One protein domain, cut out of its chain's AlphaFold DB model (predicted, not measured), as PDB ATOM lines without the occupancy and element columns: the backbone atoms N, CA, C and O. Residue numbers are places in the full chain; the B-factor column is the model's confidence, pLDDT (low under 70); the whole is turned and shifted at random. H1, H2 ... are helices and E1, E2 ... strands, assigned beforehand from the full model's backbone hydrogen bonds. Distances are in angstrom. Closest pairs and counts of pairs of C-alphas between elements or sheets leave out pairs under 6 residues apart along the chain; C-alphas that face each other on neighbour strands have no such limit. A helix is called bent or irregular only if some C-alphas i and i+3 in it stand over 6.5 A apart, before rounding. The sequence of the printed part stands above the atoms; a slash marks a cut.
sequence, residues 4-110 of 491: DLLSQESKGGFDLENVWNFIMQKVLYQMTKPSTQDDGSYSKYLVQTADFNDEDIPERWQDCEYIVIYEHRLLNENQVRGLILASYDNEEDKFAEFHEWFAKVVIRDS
ATOM      1  N   ASP A   4     147.431 134.445 160.180       51.66
ATOM      2  CA  ASP A   4     146.385 134.244 161.183       51.66
ATOM      3  C   ASP A   4     145.231 135.173 160.849       51.66
ATOM      4  O   ASP A   4     145.234 136.360 161.190       51.66
ATOM      5  N   LEU A   5     144.275 134.659 160.093       54.47
ATOM      6  CA  LEU A   5     143.083 135.423 159.795       54.47
ATOM      7  C   LEU A   5     142.164 135.367 161.007       54.47
ATOM      8  O   LEU A   5     141.689 134.303 161.401       54.47
ATOM      9  N   LEU A   6     141.786 136.537 161.511       51.56
ATOM     10  CA  LEU A   6     140.456 136.766 162.060       51.56
ATOM     11  C   LEU A   6     139.448 136.613 160.931       51.56
ATOM     12  O   LEU A   6     138.899 137.562 160.379       51.56
ATOM     13  N   SER A   7     139.273 135.365 160.557       41.62
ATOM     14  CA  SER A   7     138.285 134.916 159.625       41.62
ATOM     15  C   SER A   7     138.025 133.483 160.059       41.62
ATOM     16  O   SER A   7     138.747 132.546 159.739       41.62
ATOM     17  N   GLN A   8     137.068 133.346 160.975       46.69
ATOM     18  CA  GLN A   8     136.574 132.040 161.368       46.69
ATOM     19  C   GLN A   8     135.847 131.475 160.150       46.69
ATOM     20  O   GLN A   8     134.814 132.027 159.773       46.69
ATOM     21  N   GLU A   9     136.333 130.359 159.605       35.66
ATOM     22  CA  GLU A   9     135.733 129.485 158.566       35.66
ATOM     23  C   GLU A   9     134.271 129.057 158.827       35.66
ATOM     24  O   GLU A   9     133.742 128.149 158.207       35.66
ATOM     25  N   SER A  10     133.579 129.664 159.787       37.78
ATOM     26  CA  SER A  10     132.276 129.218 160.269       37.78
ATOM     27  C   SER A  10     131.341 130.335 160.734       37.78
ATOM     28  O   SER A  10     130.212 130.035 161.116       37.78
ATOM     29  N   LYS A  11     131.731 131.621 160.711       47.59
ATOM     30  CA  LYS A  11     130.881 132.694 161.279       47.59
ATOM     31  C   LYS A  11     130.519 133.783 160.286       47.59
ATOM     32  O   LYS A  11     130.872 134.955 160.401       47.59
ATOM     33  N   GLY A  12     129.729 133.350 159.316       44.53
ATOM     34  CA  GLY A  12     129.096 134.206 158.324       44.53
ATOM     35  C   GLY A  12     128.662 133.457 157.077       44.53
ATOM     36  O   GLY A  12     127.799 133.965 156.384       44.53
ATOM     37  N   GLY A  13     129.230 132.274 156.817       49.16
ATOM     38  CA  GLY A  13     129.088 131.573 155.535       49.16
ATOM     39  C   GLY A  13     130.188 131.917 154.523       49.16
ATOM     40  O   GLY A  13     130.060 131.547 153.371       49.16
ATOM     41  N   PHE A  14     131.244 132.631 154.933       59.97
ATOM     42  CA  PHE A  14     132.399 132.921 154.076       59.97
ATOM     43  C   PHE A  14     133.373 131.743 154.169       59.97
ATOM     44  O   PHE A  14     134.050 131.579 155.191       59.97
ATOM     45  N   ASP A  15     133.374 130.887 153.148       64.50
ATOM     46  CA  ASP A  15     134.160 129.652 153.099       64.50
ATOM     47  C   ASP A  15     135.621 129.944 152.753       64.50
ATOM     48  O   ASP A  15     136.076 129.836 151.612       64.50
ATOM     49  N   LEU A  16     136.363 130.363 153.773       68.00
ATOM     50  CA  LEU A  16     137.749 130.783 153.614       68.00
ATOM     51  C   LEU A  16     138.643 129.678 153.096       68.00
ATOM     52  O   LEU A  16     139.526 129.994 152.313       68.00
ATOM     53  N   GLU A  17     138.439 128.422 153.493       67.25
ATOM     54  CA  GLU A  17     139.282 127.329 153.001       67.25
ATOM     55  C   GLU A  17     139.268 127.295 151.468       67.25
ATOM     56  O   GLU A  17     140.323 127.172 150.835       67.25
ATOM     57  N   ASN A  18     138.090 127.505 150.875       70.81
ATOM     58  CA  ASN A  18     137.907 127.506 149.431       70.81
ATOM     59  C   ASN A  18     138.362 128.812 148.765       70.81
ATOM     60  O   ASN A  18     139.033 128.771 147.727       70.81
ATOM     61  N   VAL A  19     138.083 129.976 149.363       77.44
ATOM     62  CA  VAL A  19     138.404 131.271 148.731       77.44
ATOM     63  C   VAL A  19     139.797 131.808 149.044       77.44
ATOM     64  O   VAL A  19     140.266 132.730 148.376       77.44
ATOM     65  N   TRP A  20     140.498 131.267 150.041       78.75
ATOM     66  CA  TRP A  20     141.722 131.876 150.564       78.75
ATOM     67  C   TRP A  20     142.823 132.003 149.514       78.75
ATOM     68  O   TRP A  20     143.446 133.058 149.383       78.75
ATOM     69  N   ASN A  21     143.034 130.961 148.708       80.31
ATOM     70  CA  ASN A  21     144.022 131.003 147.628       80.31
ATOM     71  C   ASN A  21     143.711 132.106 146.612       80.31
ATOM     72  O   ASN A  21     144.623 132.780 146.130       80.31
ATOM     73  N   PHE A  22     142.431 132.302 146.300       83.19
ATOM     74  CA  PHE A  22     141.973 133.344 145.393       83.19
ATOM     75  C   PHE A  22     142.168 134.742 145.997       83.19
ATOM     76  O   PHE A  22     142.774 135.607 145.358       83.19
ATOM     77  N   ILE A  23     141.748 134.937 147.251       82.38
ATOM     78  CA  ILE A  23     141.967 136.175 148.008       82.38
ATOM     79  C   ILE A  23     143.451 136.530 148.004       82.38
ATOM     80  O   ILE A  23     143.828 137.638 147.626       82.38
ATOM     81  N   MET A  24     144.306 135.570 148.345       79.12
ATOM     82  CA  MET A  24     145.747 135.768 148.383       79.12
ATOM     83  C   MET A  24     146.332 136.105 147.019       79.12
ATOM     84  O   MET A  24     147.202 136.966 146.936       79.12
ATOM     85  N   GLN A  25     145.858 135.492 145.934       81.69
ATOM     86  CA  GLN A  25     146.277 135.883 144.586       81.69
ATOM     87  C   GLN A  25     145.896 137.333 144.270       81.69
ATOM     88  O   GLN A  25     146.726 138.070 143.738       81.69
ATOM     89  N   LYS A  26     144.679 137.762 144.623       81.25
ATOM     90  CA  LYS A  26     144.219 139.146 144.431       81.25
ATOM     91  C   LYS A  26     145.029 140.130 145.278       81.25
ATOM     92  O   LYS A  26     145.505 141.127 144.738       81.25
ATOM     93  N   VAL A  27     145.270 139.819 146.551       76.06
ATOM     94  CA  VAL A  27     146.110 140.615 147.461       76.06
ATOM     95  C   VAL A  27     147.546 140.718 146.936       76.06
ATOM     96  O   VAL A  27     148.066 141.821 146.788       76.06
ATOM     97  N   LEU A  28     148.176 139.599 146.561       73.62
ATOM     98  CA  LEU A  28     149.536 139.572 146.003       73.62
ATOM     99  C   LEU A  28     149.636 140.337 144.675       73.62
ATOM    100  O   LEU A  28     150.637 141.007 144.426       73.62
ATOM    101  N   TYR A  29     148.605 140.278 143.829       71.44
ATOM    102  CA  TYR A  29     148.532 141.086 142.610       71.44
ATOM    103  C   TYR A  29     148.449 142.589 142.939       71.44
ATOM    104  O   TYR A  29     149.158 143.407 142.342       71.44
ATOM    105  N   GLN A  30     147.645 142.951 143.944       65.00
ATOM    106  CA  GLN A  30     147.480 144.321 144.434       65.00
ATOM    107  C   GLN A  30     148.671 144.852 145.248       65.00
ATOM    108  O   GLN A  30     148.814 146.068 145.348       65.00
ATOM    109  N   MET A  31     149.587 144.010 145.750       57.91
ATOM    110  CA  MET A  31     150.817 144.453 146.438       57.91
ATOM    111  C   MET A  31     151.695 145.398 145.592       57.91
ATOM    112  O   MET A  31     152.533 146.113 146.135       57.91
ATOM    113  N   THR A  32     151.492 145.454 144.271       49.59
ATOM    114  CA  THR A  32     152.144 146.437 143.387       49.59
ATOM    115  C   THR A  32     151.524 147.845 143.432       49.59
ATOM    116  O   THR A  32     152.097 148.771 142.856       49.59
ATOM    117  N   LYS A  33     150.386 148.036 144.119       51.50
ATOM    118  CA  LYS A  33     149.679 149.313 144.329       51.50
ATOM    119  C   LYS A  33     148.889 149.312 145.659       51.50
ATOM    120  O   LYS A  33     147.669 149.147 145.630       51.50
ATOM    121  N   PRO A  34     149.527 149.512 146.827       49.25
ATOM    122  CA  PRO A  34     148.777 149.757 148.060       49.25
ATOM    123  C   PRO A  34     147.970 151.061 147.930       49.25
ATOM    124  O   PRO A  34     148.501 152.073 147.471       49.25
ATOM    125  N   SER A  35     146.688 151.040 148.310       50.38
ATOM    126  CA  SER A  35     145.802 152.214 148.237       50.38
ATOM    127  C   SER A  35     146.123 153.256 149.314       50.38
ATOM    128  O   SER A  35     145.933 154.442 149.074       50.38
ATOM    129  N   THR A  36     146.682 152.835 150.454       50.44
ATOM    130  CA  THR A  36     147.272 153.688 151.501       50.44
ATOM    131  C   THR A  36     148.267 152.868 152.335       50.44
ATOM    132  O   THR A  36     147.997 151.720 152.679       50.44
ATOM    133  N   GLN A  37     149.441 153.432 152.635       48.16
ATOM    134  CA  GLN A  37     150.322 152.943 153.701       48.16
ATOM    135  C   GLN A  37     150.136 153.892 154.880       48.16
ATOM    136  O   GLN A  37     150.583 155.035 154.813       48.16
ATOM    137  N   ASP A  38     149.447 153.440 155.921       50.94
ATOM    138  CA  ASP A  38     149.399 154.157 157.192       50.94
ATOM    139  C   ASP A  38     150.502 153.605 158.101       50.94
ATOM    140  O   ASP A  38     150.717 152.392 158.113       50.94
ATOM    141  N   ASP A  39     151.241 154.515 158.745       52.41
ATOM    142  CA  ASP A  39     152.394 154.361 159.662       52.41
ATOM    143  C   ASP A  39     153.504 153.312 159.369       52.41
ATOM    144  O   ASP A  39     154.507 153.255 160.085       52.41
ATOM    145  N   GLY A  40     153.386 152.532 158.292       54.94
ATOM    146  CA  GLY A  40     154.288 151.448 157.904       54.94
ATOM    147  C   GLY A  40     153.952 150.072 158.494       54.94
ATOM    148  O   GLY A  40     154.660 149.119 158.164       54.94
ATOM    149  N   SER A  41     152.912 149.931 159.331       71.38
ATOM    150  CA  SER A  41     152.605 148.667 160.029       71.38
ATOM    151  C   SER A  41     151.306 147.962 159.608       71.38
ATOM    152  O   SER A  41     151.179 146.758 159.847       71.38
ATOM    153  N   TYR A  42     150.370 148.649 158.943       81.50
ATOM    154  CA  TYR A  42     149.117 148.063 158.439       81.50
ATOM    155  C   TYR A  42     149.033 148.122 156.914       81.50
ATOM    156  O   TYR A  42     149.524 149.058 156.285       81.50
ATOM    157  N   SER A  43     148.373 147.133 156.314       84.75
ATOM    158  CA  SER A  43     147.998 147.149 154.895       84.75
ATOM    159  C   SER A  43     146.496 146.927 154.739       84.75
ATOM    160  O   SER A  43     145.918 146.115 155.457       84.75
ATOM    161  N   LYS A  44     145.864 147.662 153.817       86.00
ATOM    162  CA  LYS A  44     144.434 147.567 153.491       86.00
ATOM    163  C   LYS A  44     144.279 147.217 152.013       86.00
ATOM    164  O   LYS A  44     144.828 147.911 151.156       86.00
ATOM    165  N   TYR A  45     143.519 146.170 151.723       84.88
ATOM    166  CA  TYR A  45     143.234 145.689 150.371       84.88
ATOM    167  C   TYR A  45     141.727 145.664 150.126       84.88
ATOM    168  O   TYR A  45     140.950 145.465 151.059       84.88
ATOM    169  N   LEU A  46     141.328 145.871 148.872       86.12
ATOM    170  CA  LEU A  46     139.930 145.874 148.439       86.12
ATOM    171  C   LEU A  46     139.778 144.869 147.302       86.12
ATOM    172  O   LEU A  46     140.357 145.056 146.231       86.12
ATOM    173  N   VAL A  47     139.018 143.801 147.519       85.88
ATOM    174  CA  VAL A  47     138.711 142.800 146.489       85.88
ATOM    175  C   VAL A  47     137.268 143.003 146.056       85.88
ATOM    176  O   VAL A  47     136.402 143.101 146.912       85.88
ATOM    177  N   GLN A  48     136.991 143.101 144.755       87.56
ATOM    178  CA  GLN A  48     135.617 143.305 144.288       87.56
ATOM    179  C   GLN A  48     134.766 142.082 144.620       87.56
ATOM    180  O   GLN A  48     135.148 140.959 144.290       87.56
ATOM    181  N   THR A  49     133.603 142.301 145.235       86.00
ATOM    182  CA  THR A  49     132.651 141.231 145.577       86.00
ATOM    183  C   THR A  49     132.227 140.456 144.327       86.00
ATOM    184  O   THR A  49     132.164 139.233 144.349       86.00
ATOM    185  N   ALA A  50     132.074 141.156 143.196       85.94
ATOM    186  CA  ALA A  50     131.754 140.570 141.893       85.94
ATOM    187  C   ALA A  50     132.825 139.611 141.330       85.94
ATOM    188  O   ALA A  50     132.573 138.949 140.325       85.94
ATOM    189  N   ASP A  51     134.024 139.546 141.925       86.50
ATOM    190  CA  ASP A  51     135.045 138.580 141.517       86.50
ATOM    191  C   ASP A  51     134.870 137.186 142.167       86.50
ATOM    192  O   ASP A  51     135.588 136.255 141.790       86.50
ATOM    193  N   PHE A  52     133.977 137.032 143.149       83.88
ATOM    194  CA  PHE A  52     133.694 135.761 143.829       83.88
ATOM    195  C   PHE A  52     132.404 135.124 143.299       83.88
ATOM    196  O   PHE A  52     131.569 135.807 142.706       83.88
ATOM    197  N   ASN A  53     132.212 133.822 143.532       84.19
ATOM    198  CA  ASN A  53     130.915 133.197 143.274       84.19
ATOM    199  C   ASN A  53     129.935 133.519 144.414       84.19
ATOM    200  O   ASN A  53     130.341 133.655 145.565       84.19
ATOM    201  N   ASP A  54     128.634 133.553 144.122       80.00
ATOM    202  CA  ASP A  54     127.602 133.822 145.137       80.00
ATOM    203  C   ASP A  54     127.621 132.805 146.295       80.00
ATOM    204  O   ASP A  54     127.258 133.142 147.418       80.00
ATOM    205  N   GLU A  55     128.059 131.568 146.028       80.12
ATOM    206  CA  GLU A  55     128.196 130.492 147.024       80.12
ATOM    207  C   GLU A  55     129.388 130.698 147.974       80.12
ATOM    208  O   GLU A  55     129.395 130.163 149.081       80.12
ATOM    209  N   ASP A  56     130.376 131.492 147.556       77.44
ATOM    210  CA  ASP A  56     131.609 131.757 148.298       77.44
ATOM    211  C   ASP A  56     131.446 132.912 149.308       77.44
ATOM    212  O   ASP A  56     132.244 133.063 150.242       77.44
ATOM    213  N   ILE A  57     130.416 133.749 149.120       76.44
ATOM    214  CA  ILE A  57     130.152 134.953 149.909       76.44
ATOM    215  C   ILE A  57     128.847 134.811 150.711       76.44
ATOM    216  O   ILE A  57     127.809 134.466 150.151       76.44
ATOM    217  N   PRO A  58     128.838 135.160 152.015       76.88
ATOM    218  CA  PRO A  58     127.620 135.297 152.801       76.88
ATOM    219  C   PRO A  58     126.557 136.138 152.099       76.88
ATOM    220  O   PRO A  58     126.859 137.243 151.666       76.88
ATOM    221  N   GLU A  59     125.294 135.713 152.132       78.81
ATOM    222  CA  GLU A  59     124.163 136.492 151.592       78.81
ATOM    223  C   GLU A  59     124.178 137.953 152.079       78.81
ATOM    224  O   GLU A  59     124.064 138.892 151.302       78.81
ATOM    225  N   ARG A  60     124.473 138.160 153.370       76.44
ATOM    226  CA  ARG A  60     124.593 139.493 153.989       76.44
ATOM    227  C   ARG A  60     125.714 140.386 153.431       76.44
ATOM    228  O   ARG A  60     125.798 141.544 153.827       76.44
ATOM    229  N   TRP A  61     126.634 139.840 152.639       80.31
ATOM    230  CA  TRP A  61     127.764 140.540 152.022       80.31
ATOM    231  C   TRP A  61     127.596 140.661 150.501       80.31
ATOM    232  O   TRP A  61     128.395 141.336 149.868       80.31
ATOM    233  N   GLN A  62     126.570 140.053 149.897       78.00
ATOM    234  CA  GLN A  62     126.387 140.081 148.441       78.00
ATOM    235  C   GLN A  62     126.133 141.497 147.899       78.00
ATOM    236  O   GLN A  62     126.536 141.806 146.783       78.00
ATOM    237  N   ASP A  63     125.542 142.375 148.712       80.94
ATOM    238  CA  ASP A  63     125.242 143.759 148.327       80.94
ATOM    239  C   ASP A  63     126.422 144.738 148.519       80.94
ATOM    240  O   ASP A  63     126.296 145.913 148.175       80.94
ATOM    241  N   CYS A  64     127.560 144.304 149.082       82.62
ATOM    242  CA  CYS A  64     128.721 145.187 149.271       82.62
ATOM    243  C   CYS A  64     129.591 145.262 148.006       82.62
ATOM    244  O   CYS A  64     129.762 144.261 147.310       82.62
ATOM    245  N   GLU A  65     130.179 146.426 147.703       86.25
ATOM    246  CA  GLU A  65     131.012 146.594 146.499       86.25
ATOM    247  C   GLU A  65     132.360 145.862 146.628       86.25
ATOM    248  O   GLU A  65     132.853 145.266 145.660       86.25
ATOM    249  N   TYR A  66     132.939 145.859 147.833       85.81
ATOM    250  CA  TYR A  66     134.244 145.263 148.103       85.81
ATOM    251  C   TYR A  66     134.251 144.382 149.350       85.81
ATOM    252  O   TYR A  66     133.640 144.685 150.367       85.81
ATOM    253  N   ILE A  67     135.099 143.364 149.332       85.12
ATOM    254  CA  ILE A  67     135.637 142.726 150.528       85.12
ATOM    255  C   ILE A  67     136.918 143.465 150.926       85.12
ATOM    256  O   ILE A  67     137.870 143.574 150.148       85.12
ATOM    257  N   VAL A  68     136.936 143.984 152.151       84.62
ATOM    258  CA  VAL A  68     138.044 144.731 152.748       84.62
ATOM    259  C   VAL A  68     138.913 143.785 153.565       84.62
ATOM    260  O   VAL A  68     138.422 143.064 154.432       84.62
ATOM    261  N   ILE A  69     140.220 143.816 153.324       85.94
ATOM    262  CA  ILE A  69     141.192 142.978 154.028       85.94
ATOM    263  C   ILE A  69     142.206 143.885 154.706       85.94
ATOM    264  O   ILE A  69     142.899 144.649 154.035       85.94
ATOM    265  N   TYR A  70     142.308 143.778 156.025       85.44
ATOM    266  CA  TYR A  70     143.380 144.389 156.800       85.44
ATOM    267  C   TYR A  70     144.449 143.347 157.099       85.44
ATOM    268  O   TYR A  70     144.129 142.242 157.526       85.44
ATOM    269  N   GLU A  71     145.713 143.712 156.922       86.94
ATOM    270  CA  GLU A  71     146.866 142.932 157.355       86.94
ATOM    271  C   GLU A  71     147.701 143.733 158.350       86.94
ATOM    272  O   GLU A  71     147.913 144.937 158.182       86.94
ATOM    273  N   HIS A  72     148.208 143.053 159.375       84.50
ATOM    274  CA  HIS A  72     149.125 143.632 160.346       84.50
ATOM    275  C   HIS A  72     150.167 142.608 160.782       84.50
ATOM    276  O   HIS A  72     149.842 141.456 161.070       84.50
ATOM    277  N   ARG A  73     151.428 143.026 160.882       82.31
ATOM    278  CA  ARG A  73     152.501 142.190 161.425       82.31
ATOM    279  C   ARG A  73     153.124 142.868 162.633       82.31
ATOM    280  O   ARG A  73     153.751 143.917 162.506       82.31
ATOM    281  N   LEU A  74     153.000 142.228 163.792       79.94
ATOM    282  CA  LEU A  74     153.667 142.688 165.003       79.94
ATOM    283  C   LEU A  74     155.180 142.451 164.911       79.94
ATOM    284  O   LEU A  74     155.638 141.439 164.381       79.94
ATOM    285  N   LEU A  75     155.969 143.375 165.467       78.00
ATOM    286  CA  LEU A  75     157.441 143.337 165.425       78.00
ATOM    287  C   LEU A  75     158.041 142.057 166.032       78.00
ATOM    288  O   LEU A  75     159.132 141.641 165.651       78.00
ATOM    289  N   ASN A  76     157.346 141.452 166.991       76.50
ATOM    290  CA  ASN A  76     157.748 140.239 167.699       76.50
ATOM    291  C   ASN A  76     157.102 138.961 167.135       76.50
ATOM    292  O   ASN A  76     157.225 137.906 167.757       76.50
ATOM    293  N   GLU A  77     156.429 139.037 165.982       75.94
ATOM    294  CA  GLU A  77     155.746 137.904 165.363       75.94
ATOM    295  C   GLU A  77     156.261 137.597 163.948       75.94
ATOM    296  O   GLU A  77     156.614 138.465 163.141       75.94
ATOM    297  N   ASN A  78     156.274 136.302 163.629       73.75
ATOM    298  CA  ASN A  78     156.573 135.812 162.283       73.75
ATOM    299  C   ASN A  78     155.316 135.616 161.425       73.75
ATOM    300  O   ASN A  78     155.444 135.415 160.217       73.75
ATOM    301  N   GLN A  79     154.133 135.712 162.037       77.69
ATOM    302  CA  GLN A  79     152.834 135.623 161.378       77.69
ATOM    303  C   GLN A  79     152.394 136.994 160.842       77.69
ATOM    304  O   GLN A  79     152.737 138.035 161.407       77.69
ATOM    305  N   VAL A  80     151.603 136.992 159.772       80.25
ATOM    306  CA  VAL A  80     150.777 138.136 159.375       80.25
ATOM    307  C   VAL A  80     149.393 137.906 159.956       80.25
ATOM    308  O   VAL A  80     148.799 136.853 159.755       80.25
ATOM    309  N   ARG A  81     148.870 138.868 160.700       84.75
ATOM    310  CA  ARG A  81     147.481 138.845 161.151       84.75
ATOM    311  C   ARG A  81     146.621 139.419 160.038       84.75
ATOM    312  O   ARG A  81     147.029 140.402 159.423       84.75
ATOM    313  N   GLY A  82     145.468 138.816 159.779       83.94
ATOM    314  CA  GLY A  82     144.511 139.266 158.770       83.94
ATOM    315  C   GLY A  82     143.131 139.505 159.379       83.94
ATOM    316  O   GLY A  82     142.747 138.793 160.296       83.94
ATOM    317  N   LEU A  83     142.372 140.474 158.881       84.62
ATOM    318  CA  LEU A  83     140.966 140.693 159.236       84.62
ATOM    319  C   LEU A  83     140.178 140.957 157.952       84.62
ATOM    320  O   LEU A  83     140.543 141.850 157.190       84.62
ATOM    321  N   ILE A  84     139.113 140.187 157.725       83.31
ATOM    322  CA  ILE A  84     138.271 140.282 156.525       83.31
ATOM    323  C   ILE A  84     136.907 140.847 156.910       83.31
ATOM    324  O   ILE A  84     136.238 140.319 157.798       83.31
ATOM    325  N   LEU A  85     136.499 141.911 156.226       82.75
ATOM    326  CA  LEU A  85     135.240 142.619 156.438       82.75
ATOM    327  C   LEU A  85     134.554 142.860 155.088       82.75
ATOM    328  O   LEU A  85     135.223 143.012 154.071       82.75
ATOM    329  N   ALA A  86     133.228 142.946 155.074       79.88
ATOM    330  CA  ALA A  86     132.515 143.541 153.944       79.88
ATOM    331  C   ALA A  86     132.734 145.062 153.926       79.88
ATOM    332  O   ALA A  86     132.865 145.673 154.994       79.88
ATOM    333  N   SER A  87     132.766 145.676 152.741       77.94
ATOM    334  CA  SER A  87     132.741 147.131 152.628       77.94
ATOM    335  C   SER A  87     131.417 147.651 153.155       77.94
ATOM    336  O   SER A  87     130.357 147.043 152.990       77.94
ATOM    337  N   TYR A  88     131.499 148.788 153.830       68.44
ATOM    338  CA  TYR A  88     130.334 149.545 154.229       68.44
ATOM    339  C   TYR A  88     130.305 150.800 153.363       68.44
ATOM    340  O   TYR A  88     130.913 151.811 153.704       68.44
ATOM    341  N   ASP A  89     129.669 150.698 152.196       57.88
ATOM    342  CA  ASP A  89     129.545 151.817 151.263       57.88
ATOM    343  C   ASP A  89     128.329 152.660 151.636       57.88
ATOM    344  O   ASP A  89     127.215 152.490 151.142       57.88
ATOM    345  N   ASN A  90     128.560 153.580 152.565       59.88
ATOM    346  CA  ASN A  90     127.669 154.696 152.806       59.88
ATOM    347  C   ASN A  90     128.527 155.964 152.853       59.88
ATOM    348  O   ASN A  90     129.251 156.187 153.821       59.88
ATOM    349  N   GLU A  91     128.467 156.784 151.797       57.03
ATOM    350  CA  GLU A  91     129.219 158.050 151.694       57.03
ATOM    351  C   GLU A  91     128.897 159.029 152.846       57.03
ATOM    352  O   GLU A  91     129.650 159.971 153.089       57.03
ATOM    353  N   GLU A  92     127.809 158.788 153.588       61.31
ATOM    354  CA  GLU A  92     127.396 159.536 154.778       61.31
ATOM    355  C   GLU A  92     127.706 158.812 156.110       61.31
ATOM    356  O   GLU A  92     127.232 159.251 157.165       61.31
ATOM    357  N   ASP A  93     128.480 157.715 156.111       71.00
ATOM    358  CA  ASP A  93     128.840 157.003 157.346       71.00
ATOM    359  C   ASP A  93     129.802 157.827 158.208       71.00
ATOM    360  O   ASP A  93     131.026 157.804 158.058       71.00
ATOM    361  N   LYS A  94     129.225 158.526 159.183       74.06
ATOM    362  CA  LYS A  94     129.968 159.285 160.191       74.06
ATOM    363  C   LYS A  94     130.891 158.416 161.050       74.06
ATOM    364  O   LYS A  94     131.796 158.960 161.677       74.06
ATOM    365  N   PHE A  95     130.687 157.097 161.084       77.69
ATOM    366  CA  PHE A  95     131.516 156.158 161.836       77.69
ATOM    367  C   PHE A  95     132.613 155.504 160.989       77.69
ATOM    368  O   PHE A  95     133.343 154.669 161.517       77.69
ATOM    369  N   ALA A  96     132.818 155.894 159.725       81.12
ATOM    370  CA  ALA A  96     133.841 155.284 158.869       81.12
ATOM    371  C   ALA A  96     135.255 155.323 159.493       81.12
ATOM    372  O   ALA A  96     135.964 154.313 159.505       81.12
ATOM    373  N   GLU A  97     135.645 156.463 160.078       84.75
ATOM    374  CA  GLU A  97     136.926 156.607 160.785       84.75
ATOM    375  C   GLU A  97     136.993 155.705 162.027       84.75
ATOM    376  O   GLU A  97     138.009 155.054 162.283       84.75
ATOM    377  N   PHE A  98     135.886 155.601 162.767       86.31
ATOM    378  CA  PHE A  98     135.768 154.713 163.919       86.31
ATOM    379  C   PHE A  98     135.877 153.234 163.522       86.31
ATOM    380  O   PHE A  98     136.602 152.483 164.172       86.31
ATOM    381  N   HIS A  99     135.204 152.810 162.450       84.62
ATOM    382  CA  HIS A  99     135.244 151.438 161.949       84.62
ATOM    383  C   HIS A  99     136.657 151.037 161.519       84.62
ATOM    384  O   HIS A  99     137.126 149.953 161.873       84.62
ATOM    385  N   GLU A 100     137.369 151.916 160.807       84.38
ATOM    386  CA  GLU A 100     138.762 151.668 160.431       84.38
ATOM    387  C   GLU A 100     139.680 151.600 161.659       84.38
ATOM    388  O   GLU A 100     140.498 150.683 161.776       84.38
ATOM    389  N   TRP A 101     139.526 152.531 162.604       87.00
ATOM    390  CA  TRP A 101     140.265 152.496 163.863       87.00
ATOM    391  C   TRP A 101     140.010 151.190 164.632       87.00
ATOM    392  O   TRP A 101     140.955 150.528 165.066       87.00
ATOM    393  N   PHE A 102     138.750 150.774 164.757       87.69
ATOM    394  CA  PHE A 102     138.381 149.566 165.488       87.69
ATOM    395  C   PHE A 102     138.901 148.297 164.800       87.69
ATOM    396  O   PHE A 102     139.404 147.400 165.476       87.69
ATOM    397  N   ALA A 103     138.883 148.237 163.465       86.00
ATOM    398  CA  ALA A 103     139.500 147.148 162.708       86.00
ATOM    399  C   ALA A 103     141.002 147.008 163.031       86.00
ATOM    400  O   ALA A 103     141.481 145.896 163.276       86.00
ATOM    401  N   LYS A 104     141.729 148.135 163.115       85.69
ATOM    402  CA  LYS A 104     143.143 148.171 163.533       85.69
ATOM    403  C   LYS A 104     143.324 147.696 164.982       85.69
ATOM    404  O   LYS A 104     144.268 146.960 165.260       85.69
ATOM    405  N   VAL A 105     142.414 148.039 165.899       86.19
ATOM    406  CA  VAL A 105     142.437 147.515 167.282       86.19
ATOM    407  C   VAL A 105     142.260 146.001 167.303       86.19
ATOM    408  O   VAL A 105     143.077 145.300 167.896       86.19
ATOM    409  N   VAL A 106     141.233 145.481 166.630       87.38
ATOM    410  CA  VAL A 106     140.911 144.048 166.635       87.38
ATOM    411  C   VAL A 106     142.078 143.219 166.094       87.38
ATOM    412  O   VAL A 106     142.505 142.260 166.736       87.38
ATOM    413  N   ILE A 107     142.647 143.591 164.945       85.88
ATOM    414  CA  ILE A 107     143.748 142.826 164.347       85.88
ATOM    415  C   ILE A 107     145.036 142.895 165.190       85.88
ATOM    416  O   ILE A 107     145.757 141.902 165.305       85.88
ATOM    417  N   ARG A 108     145.306 144.033 165.840       85.62
ATOM    418  CA  ARG A 108     146.497 144.225 166.678       85.62
ATOM    419  C   ARG A 108     146.401 143.516 168.024       85.62
ATOM    420  O   ARG A 108     147.362 142.876 168.437       85.62
ATOM    421  N   ASP A 109     145.255 143.622 168.693       86.25
ATOM    422  CA  ASP A 109     145.124 143.265 170.112       86.25
ATOM    423  C   ASP A 109     144.392 141.942 170.348       86.25
ATOM    424  O   ASP A 109     144.407 141.420 171.467       86.25
ATOM    425  N   SER A 110     143.767 141.365 169.318       88.00
ATOM    426  CA  SER A 110     143.231 140.007 169.411       88.00
ATOM    427  C   SER A 110     144.315 139.019 169.848       88.00
ATOM    428  O   SER A 110     145.494 139.111 169.478       88.00
TER     429      SER A 110
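This is residues 4 to 110 of the 491 residues of the protein "DIT1 protein" of Cyberlindnera jadinii (strain ATCC 18201 / CBS 1600 / BCRC 20928 / JCM 3617 / NBRC 0987 / NRRL Y-1542) (UniProt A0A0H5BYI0). Picture a twisted four-stranded sheet between two helices: H1 crosses one face towards the E2 edge, and H2 packs slantwise on the opposite face, on E4 and E3. Residues 90 to 95, before H2, stick out. The 107 printed residues hold, in chain order, E1, H1, E2, E3, E4 and H2, a mixed class with under half of the residues in named elements. The mixed sheet runs E1, E4, E3, E2; the whole is compact, with radius of gyration of the C-alphas 13.7 A and spans of 37 by 34 by 28 A.

Look first at E2, residues 42 to 48, E3, residues 66 to 72, and E4, residues 80 to 86: a meander, each strand the antiparallel neighbour of the one before, in two hairpins. N 45 and O 69 are 2.8 A apart, N 70 and O 83 2.9 A, both within hydrogen-bond range. Edge strand E1, residues 4 to 6, is parallel to E4, with N 6 and O 82 at 2.7 A. H1, residues 16 to 30, runs across the strands, 8.8 A high over the sheet; its closest C-alphas to E2 are Val 27 and Tyr 45, 6.5 A. E1, H1 and E2 form a split strand-helix-strand unit, E4 and E3 between its strands, with a left-handed crossover. On the opposite face find H2, residues 96 to 109, 9.6 A high; its closest C-alphas to E4 are Ile 107 and Leu 83, 6.2 A. Every O i to N i+4 pair is within range in H2, 9 of 11 in H1, which is irregular: C-alphas 18 and 21 are 7.3 A apart.

Find C-alpha 4, where E1 begins, at (146.385, 134.244, 161.183). E2 spans 20.1 A, E3 19.3 A, E4 19.8 A and H1 19.0 A; H2 runs 20.0 A to C-alpha 109 at (145.124, 143.265, 170.112).

The C-alphas farthest apart, Asn 78 and Glu 92, are 38.3 A apart. The printed part has no cut; the links H1 to E2 and E2 to E3 are long. Look for pLDDT under 70 at residues 4 to 17, 30 to 40 and 88 to 92.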